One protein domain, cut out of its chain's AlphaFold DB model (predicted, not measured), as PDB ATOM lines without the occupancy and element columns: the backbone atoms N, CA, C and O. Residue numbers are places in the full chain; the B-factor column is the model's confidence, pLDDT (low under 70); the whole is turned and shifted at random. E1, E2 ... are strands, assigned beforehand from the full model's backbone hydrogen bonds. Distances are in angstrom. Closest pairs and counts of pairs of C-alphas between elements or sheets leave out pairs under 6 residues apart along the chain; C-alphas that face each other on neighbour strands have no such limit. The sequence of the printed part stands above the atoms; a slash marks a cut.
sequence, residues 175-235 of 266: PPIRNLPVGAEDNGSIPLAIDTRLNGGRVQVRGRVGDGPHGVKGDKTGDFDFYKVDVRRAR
ATOM      1  N   PRO A 175      -7.699 180.647  50.875       80.38
ATOM      2  CA  PRO A 175      -6.579 180.153  51.658       80.38
ATOM      3  C   PRO A 175      -5.746 179.157  50.836       80.38
ATOM      4  O   PRO A 175      -6.278 178.528  49.905       80.38
ATOM      5  N   PRO A 176      -4.446 179.008  51.148       83.38
ATOM      6  CA  PRO A 176      -3.585 178.062  50.454       83.38
ATOM      7  C   PRO A 176      -4.157 176.643  50.555       83.38
ATOM      8  O   PRO A 176      -4.766 176.264  51.557       83.38
ATOM      9  N   ILE A 177      -3.987 175.873  49.481       89.81
ATOM     10  CA  ILE A 177      -4.402 174.472  49.435       89.81
ATOM     11  C   ILE A 177      -3.305 173.644  50.096       89.81
ATOM     12  O   ILE A 177      -2.169 173.640  49.623       89.81
ATOM     13  N   ARG A 178      -3.646 172.922  51.161       92.88
ATOM     14  CA  ARG A 178      -2.788 171.886  51.739       92.88
ATOM     15  C   ARG A 178      -3.088 170.551  51.068       92.88
ATOM     16  O   ARG A 178      -4.238 170.126  51.050       92.88
ATOM     17  N   ASN A 179      -2.065 169.863  50.578       93.00
ATOM     18  CA  ASN A 179      -2.233 168.494  50.102       93.00
ATOM     19  C   ASN A 179      -2.274 167.543  51.299       93.00
ATOM     20  O   ASN A 179      -1.388 167.589  52.155       93.00
ATOM     21  N   LEU A 180      -3.312 166.715  51.374       91.25
ATOM     22  CA  LEU A 180      -3.362 165.602  52.310       91.25
ATOM     23  C   LEU A 180      -2.546 164.443  51.718       91.25
ATOM     24  O   LEU A 180      -2.686 164.182  50.518       91.25
ATOM     25  N   PRO A 181      -1.697 163.766  52.511       87.81
ATOM     26  CA  PRO A 181      -1.089 162.512  52.085       87.81
ATOM     27  C   PRO A 181      -2.161 161.509  51.652       87.81
ATOM     28  O   PRO A 181      -3.267 161.520  52.196       87.81
ATOM     29  N   VAL A 182      -1.822 160.650  50.692       84.12
ATOM     30  CA  VAL A 182      -2.656 159.491  50.348       84.12
ATOM     31  C   VAL A 182      -2.764 158.630  51.607       84.12
ATOM     32  O   VAL A 182      -1.742 158.341  52.236       84.12
ATOM     33  N   GLY A 183      -3.988 158.324  52.034       78.62
ATOM     34  CA  GLY A 183      -4.204 157.481  53.205       78.62
ATOM     35  C   GLY A 183      -3.867 156.025  52.919       78.62
ATOM     36  O   GLY A 183      -3.721 155.632  51.767       78.62
ATOM     37  N   ALA A 184      -3.729 155.231  53.978       78.56
ATOM     38  CA  ALA A 184      -3.765 153.788  53.815       78.56
ATOM     39  C   ALA A 184      -5.191 153.377  53.420       78.56
ATOM     40  O   ALA A 184      -6.155 153.841  54.033       78.56
ATOM     41  N   GLU A 185      -5.282 152.527  52.403       72.38
ATOM     42  CA  GLU A 185      -6.514 151.850  52.001       72.38
ATOM     43  C   GLU A 185      -7.055 150.981  53.158       72.38
ATOM     44  O   GLU A 185      -6.277 150.559  54.017       72.38
ATOM     45  N   ASP A 186      -8.369 150.714  53.163       79.94
ATOM     46  CA  ASP A 186      -9.199 150.220  54.298       79.94
ATOM     47  C   ASP A 186      -9.764 151.319  55.228       79.94
ATOM     48  O   ASP A 186     -10.064 151.137  56.406       79.94
ATOM     49  N   ASN A 187      -9.981 152.508  54.674       78.19
ATOM     50  CA  ASN A 187     -10.788 153.566  55.285       78.19
ATOM     51  C   ASN A 187     -12.286 153.429  54.921       78.19
ATOM     52  O   ASN A 187     -13.033 154.396  55.068       78.19
ATOM     53  N   GLY A 188     -12.728 152.243  54.475       80.50
ATOM     54  CA  GLY A 188     -14.054 151.944  53.904       80.50
ATOM     55  C   GLY A 188     -15.233 152.010  54.871       80.50
ATOM     56  O   GLY A 188     -16.360 151.660  54.525       80.50
ATOM     57  N   SER A 189     -15.001 152.481  56.093       86.62
ATOM     58  CA  SER A 189     -16.041 152.701  57.085       86.62
ATOM     59  C   SER A 189     -15.863 154.055  57.768       86.62
ATOM     60  O   SER A 189     -14.755 154.555  57.948       86.62
ATOM     61  N   ILE A 190     -16.976 154.651  58.203       87.62
ATOM     62  CA  ILE A 190     -16.979 155.946  58.901       87.62
ATOM     63  C   ILE A 190     -16.027 155.969  60.120       87.62
ATOM     64  O   ILE A 190     -15.330 156.972  60.286       87.62
ATOM     65  N   PRO A 191     -15.929 154.912  60.960       92.44
ATOM     66  CA  PRO A 191     -14.964 154.881  62.064       92.44
ATOM     67  C   PRO A 191     -13.493 154.960  61.629       92.44
ATOM     68  O   PRO A 191     -12.668 155.464  62.390       92.44
ATOM     69  N   LEU A 192     -13.175 154.499  60.415       89.94
ATOM     70  CA  LEU A 192     -11.824 154.467  59.845       89.94
ATOM     71  C   LEU A 192     -11.531 155.668  58.929       89.94
ATOM     72  O   LEU A 192     -10.481 155.728  58.294       89.94
ATOM     73  N   ALA A 193     -12.433 156.652  58.879       92.06
ATOM     74  CA  ALA A 193     -12.288 157.815  58.016       92.06
ATOM     75  C   ALA A 193     -10.995 158.604  58.294       92.06
ATOM     76  O   ALA A 193     -10.675 158.950  59.441       92.06
ATOM     77  N   ILE A 194     -10.298 158.981  57.220       92.00
ATOM     78  CA  ILE A 194      -9.053 159.750  57.292       92.00
ATOM     79  C   ILE A 194      -9.350 161.144  57.843       92.00
ATOM     80  O   ILE A 194     -10.188 161.886  57.319       92.00
ATOM     81  N   ASP A 195      -8.621 161.530  58.889       92.25
ATOM     82  CA  ASP A 195      -8.698 162.873  59.448       92.25
ATOM     83  C   ASP A 195      -8.088 163.902  58.494       92.25
ATOM     84  O   ASP A 195      -6.869 163.987  58.322       92.25
ATOM     85  N   THR A 196      -8.939 164.740  57.903       91.06
ATOM     86  CA  THR A 196      -8.472 165.828  57.038       91.06
ATOM     87  C   THR A 196      -7.761 166.931  57.809       91.06
ATOM     88  O   THR A 196      -7.102 167.762  57.177       91.06
ATOM     89  N   ARG A 197      -7.913 166.992  59.144       90.56
ATOM     90  CA  ARG A 197      -7.462 168.070  60.040       90.56
ATOM     91  C   ARG A 197      -7.815 169.456  59.502       90.56
ATOM     92  O   ARG A 197      -6.989 170.378  59.559       90.56
ATOM     93  N   LEU A 198      -8.982 169.583  58.872       86.81
ATOM     94  CA  LEU A 198      -9.437 170.820  58.248       86.81
ATOM     95  C   LEU A 198      -9.975 171.772  59.326       86.81
ATOM     96  O   LEU A 198     -11.165 171.811  59.607       86.81
ATOM     97  N   ASN A 199      -9.084 172.575  59.905       79.44
ATOM     98  CA  ASN A 199      -9.409 173.600  60.905       79.44
ATOM     99  C   ASN A 199      -9.491 174.998  60.263       79.44
ATOM    100  O   ASN A 199      -8.857 175.950  60.718       79.44
ATOM    101  N   GLY A 200     -10.241 175.099  59.162       77.19
ATOM    102  CA  GLY A 200     -10.197 176.227  58.231       77.19
ATOM    103  C   GLY A 200      -9.207 175.998  57.084       77.19
ATOM    104  O   GLY A 200      -8.389 175.080  57.115       77.19
ATOM    105  N   GLY A 201      -9.298 176.818  56.038       85.12
ATOM    106  CA  GLY A 201      -8.431 176.689  54.868       85.12
ATOM    107  C   GLY A 201      -9.009 175.818  53.748       85.12
ATOM    108  O   GLY A 201     -10.225 175.684  53.606       85.12
ATOM    109  N   ARG A 202      -8.122 175.254  52.923       87.44
ATOM    110  CA  ARG A 202      -8.458 174.316  51.843       87.44
ATOM    111  C   ARG A 202      -7.546 173.102  51.925       87.44
ATOM    112  O   ARG A 202      -6.336 173.252  52.079       87.44
ATOM    113  N   VAL A 203      -8.119 171.914  51.773       90.44
ATOM    114  CA  VAL A 203      -7.375 170.658  51.657       90.44
ATOM    115  C   VAL A 203      -7.672 170.044  50.291       90.44
ATOM    116  O   VAL A 203      -8.821 170.050  49.854       90.44
ATOM    117  N   GLN A 204      -6.638 169.562  49.607       92.06
ATOM    118  CA  GLN A 204      -6.764 168.720  48.419       92.06
ATOM    119  C   GLN A 204      -6.357 167.304  48.799       92.06
ATOM    120  O   GLN A 204      -5.280 167.096  49.352       92.06
ATOM    121  N   VAL A 205      -7.209 166.345  48.458       89.62
ATOM    122  CA  VAL A 205      -6.891 164.926  48.549       89.62
ATOM    123  C   VAL A 205      -6.752 164.369  47.141       89.62
ATOM    124  O   VAL A 205      -7.469 164.785  46.228       89.62
ATOM    125  N   ARG A 206      -5.793 163.466  46.962       87.50
ATOM    126  CA  ARG A 206      -5.632 162.664  45.754       87.50
ATOM    127  C   ARG A 206      -5.678 161.208  46.188       87.50
ATOM    128  O   ARG A 206      -5.021 160.858  47.158       87.50
ATOM    129  N   GLY A 207      -6.447 160.407  45.476       82.94
ATOM    130  CA  GLY A 207      -6.630 158.988  45.740       82.94
ATOM    131  C   GLY A 207      -7.253 158.333  44.519       82.94
ATOM    132  O   GLY A 207      -7.688 159.032  43.589       82.94
ATOM    133  N   ARG A 208      -7.259 157.006  44.500       84.38
ATOM    134  CA  ARG A 208      -7.903 156.216  43.460       84.38
ATOM    135  C   ARG A 208      -8.856 155.256  44.149       84.38
ATOM    136  O   ARG A 208      -8.426 154.287  44.733       84.38
ATOM    137  N   VAL A 209     -10.148 155.470  43.955       80.69
ATOM    138  CA  VAL A 209     -11.143 154.486  44.381       80.69
ATOM    139  C   VAL A 209     -10.929 153.191  43.589       80.69
ATOM    140  O   VAL A 209     -10.876 153.220  42.351       80.69
ATOM    141  N   GLY A 210     -10.830 152.065  44.286       79.38
ATOM    142  CA  GLY A 210     -10.774 150.722  43.713       79.38
ATOM    143  C   GLY A 210      -9.387 150.081  43.680       79.38
ATOM    144  O   GLY A 210      -9.256 149.022  43.052       79.38
ATOM    145  N   ASP A 211      -8.357 150.686  44.275       79.44
ATOM    146  CA  ASP A 211      -7.026 150.075  44.395       79.44
ATOM    147  C   ASP A 211      -6.740 149.444  45.770       79.44
ATOM    148  O   ASP A 211      -5.723 148.753  45.901       79.44
ATOM    149  N   GLY A 212      -7.674 149.571  46.721       77.50
ATOM    150  CA  GLY A 212      -7.623 148.928  48.028       77.50
ATOM    151  C   GLY A 212      -8.013 147.436  48.048       77.50
ATOM    152  O   GLY A 212      -8.390 146.853  47.022       77.50
ATOM    153  N   PRO A 213      -7.954 146.788  49.230       81.44
ATOM    154  CA  PRO A 213      -8.270 145.362  49.431       81.44
ATOM    155  C   PRO A 213      -9.704 144.942  49.083       81.44
ATOM    156  O   PRO A 213      -9.959 143.750  48.912       81.44
ATOM    157  N   HIS A 214     -10.623 145.898  48.942       81.06
ATOM    158  CA  HIS A 214     -12.001 145.663  48.494       81.06
ATOM    159  C   HIS A 214     -12.246 146.079  47.026       81.06
ATOM    160  O   HIS A 214     -13.329 145.890  46.463       81.06
ATOM    161  N   GLY A 215     -11.215 146.628  46.378       82.50
ATOM    162  CA  GLY A 215     -11.228 147.096  44.998       82.50
ATOM    163  C   GLY A 215     -10.955 146.003  43.960       82.50
ATOM    164  O   GLY A 215     -11.151 144.809  44.182       82.50
ATOM    165  N   VAL A 216     -10.470 146.408  42.782       78.88
ATOM    166  CA  VAL A 216     -10.292 145.524  41.606       78.88
ATOM    167  C   VAL A 216      -9.242 144.434  41.846       78.88
ATOM    168  O   VAL A 216      -9.342 143.340  41.285       78.88
ATOM    169  N   LYS A 217      -8.239 144.730  42.679       77.00
ATOM    170  CA  LYS A 217      -7.194 143.783  43.103       77.00
ATOM    171  C   LYS A 217      -7.586 142.969  44.345       77.00
ATOM    172  O   LYS A 217      -6.818 142.107  44.758       77.00
ATOM    173  N   GLY A 218      -8.742 143.276  44.923       83.25
ATOM    174  CA  GLY A 218      -9.245 142.759  46.182       83.25
ATOM    175  C   GLY A 218     -10.405 141.779  46.028       83.25
ATOM    176  O   GLY A 218     -10.491 141.040  45.044       83.25
ATOM    177  N   ASP A 219     -11.323 141.802  46.995       83.38
ATOM    178  CA  ASP A 219     -12.528 140.956  47.010       83.38
ATOM    179  C   ASP A 219     -13.647 141.411  46.049       83.38
ATOM    180  O   ASP A 219     -14.618 140.680  45.838       83.38
ATOM    181  N   LYS A 220     -13.489 142.582  45.415       86.00
ATOM    182  CA  LYS A 220     -14.429 143.182  44.451       86.00
ATOM    183  C   LYS A 220     -15.819 143.466  45.028       86.00
ATOM    184  O   LYS A 220     -16.787 143.548  44.268       86.00
ATOM    185  N   THR A 221     -15.934 143.627  46.342       82.38
ATOM    186  CA  THR A 221     -17.210 143.943  47.007       82.38
ATOM    187  C   THR A 221     -17.560 145.433  46.951       82.38
ATOM    188  O   THR A 221     -18.714 145.801  47.181       82.38
ATOM    189  N   GLY A 222     -16.606 146.275  46.546       78.06
ATOM    190  CA  GLY A 222     -16.764 147.719  46.398       78.06
ATOM    191  C   GLY A 222     -15.742 148.463  47.245       78.06
ATOM    192  O   GLY A 222     -15.387 148.017  48.326       78.06
ATOM    193  N   ASP A 223     -15.265 149.602  46.751       79.69
ATOM    194  CA  ASP A 223     -14.253 150.406  47.434       79.69
ATOM    195  C   ASP A 223     -14.806 151.799  47.743       79.69
ATOM    196  O   ASP A 223     -15.475 152.415  46.903       79.69
ATOM    197  N   PHE A 224     -14.561 152.273  48.959       85.75
ATOM    198  CA  PHE A 224     -15.066 153.540  49.467       85.75
ATOM    199  C   PHE A 224     -13.975 154.249  50.258       85.75
ATOM    200  O   PHE A 224     -13.466 153.714  51.230       85.75
ATOM    201  N   ASP A 225     -13.731 155.510  49.918       85.62
ATOM    202  CA  ASP A 225     -12.843 156.380  50.679       85.62
ATOM    203  C   ASP A 225     -13.636 157.292  51.617       85.62
ATOM    204  O   ASP A 225     -14.329 158.215  51.163       85.62
ATOM    205  N   PHE A 226     -13.504 157.104  52.933       90.69
ATOM    206  CA  PHE A 226     -14.094 158.025  53.906       90.69
ATOM    207  C   PHE A 226     -13.079 159.047  54.435       90.69
ATOM    208  O   PHE A 226     -11.973 158.724  54.869       90.69
ATOM    209  N   TYR A 227     -13.509 160.311  54.480       90.38
ATOM    210  CA  TYR A 227     -12.768 161.436  55.053       90.38
ATOM    211  C   TYR A 227     -13.613 162.121  56.118       90.38
ATOM    212  O   TYR A 227     -14.788 162.415  55.889       90.38
ATOM    213  N   LYS A 228     -13.009 162.442  57.265       91.50
ATOM    214  CA  LYS A 228     -13.674 163.206  58.327       91.50
ATOM    215  C   LYS A 228     -13.173 164.643  58.386       91.50
ATOM    216  O   LYS A 228     -12.000 164.945  58.151       91.50
ATOM    217  N   VAL A 229     -14.102 165.540  58.697       89.25
ATOM    218  CA  VAL A 229     -13.873 166.980  58.818       89.25
ATOM    219  C   VAL A 229     -14.404 167.428  60.171       89.25
ATOM    220  O   VAL A 229     -15.603 167.338  60.429       89.25
ATOM    221  N   ASP A 230     -13.519 167.965  61.005       85.62
ATOM    222  CA  ASP A 230     -13.907 168.542  62.287       85.62
ATOM    223  C   ASP A 230     -14.474 169.946  62.084       85.62
ATOM    224  O   ASP A 230     -13.760 170.948  61.988       85.62
ATOM    225  N   VAL A 231     -15.800 170.044  62.037       76.12
ATOM    226  CA  VAL A 231     -16.472 171.342  61.993       76.12
ATOM    227  C   VAL A 231     -16.595 171.867  63.418       76.12
ATOM    228  O   VAL A 231     -17.545 171.558  64.140       76.12
ATOM    229  N   ARG A 232     -15.640 172.703  63.846       70.94
ATOM    230  CA  ARG A 232     -15.825 173.492  65.072       70.94
ATOM    231  C   ARG A 232     -17.096 174.321  64.913       70.94
ATOM    232  O   ARG A 232     -17.224 175.081  63.956       70.94
ATOM    233  N   ARG A 233     -18.042 174.173  65.846       58.81
ATOM    234  CA  ARG A 233     -19.310 174.913  65.850       58.81
ATOM    235  C   ARG A 233     -19.001 176.412  65.851       58.81
ATOM    236  O   ARG A 233     -18.650 176.974  66.887       58.81
ATOM    237  N   ALA A 234     -19.098 177.058  64.693       54.03
ATOM    238  CA  ALA A 234     -18.917 178.498  64.606       54.03
ATOM    239  C   ALA A 234     -20.002 179.163  65.468       54.03
ATOM    240  O   ALA A 234     -21.196 178.901  65.288       54.03
ATOM    241  N   ARG A 235     -19.606 180.014  66.428       51.59
ATOM    242  CA  ARG A 235     -20.543 180.966  67.047       51.59
ATOM    243  C   ARG A 235     -21.233 181.705  65.900       51.59
ATOM    244  O   ARG A 235     -20.541 182.153  64.991       51.59
TER     245      ARG A 235
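Overview. This is residues 175 to 235 of the 266 residues of an uncharacterized protein of Tetrasphaera jenkinsii Ben 74 (UniProt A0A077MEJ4). This domain has little regular structure: a loose, elongated set of loops with one small parallel pair of strands, E1 and E2, toward one end and the winding loop of residues 209 to 222 at the other. Residues 223 to 235 run back along the length, pairing briefly with residues 194 to 195 on the way. The printed part has 61 residues, with no named helix and two named strands, E1 then E2; the class is all strand, with 6 residues in named elements. It is loose, with a radius of gyration of the C-alphas of 13.5 A, and spans 45 by 22 by 13 A, only just a rod.

Along the chain. E1, residues 177 to 179, is 6.4 A long and begins at C-alpha 177 (-4.402, 174.472, 49.435). E2, residues 202 to 204, is 6.8 A long and ends at C-alpha 204 (-6.764, 168.720, 48.419).

Arrangement. E1 and E2 are parallel neighbours, with 37 degrees between their directions. C-alphas 178 and 203 face each other at 4.7 A. N 178 and O 202 are within hydrogen-bond range at 2.9 A. Residues 194 to 195 pair with residues 227 to 228, parallel.

Size, cuts and confidence. The C-alphas farthest apart, of Lys 217 and Arg 235, are 46.2 A apart. The printed part has no cut. The link from E1 to E2 is long, 22 residues. Mean pLDDT of the printed part is 83.1; residues 233 to 235 are under 70.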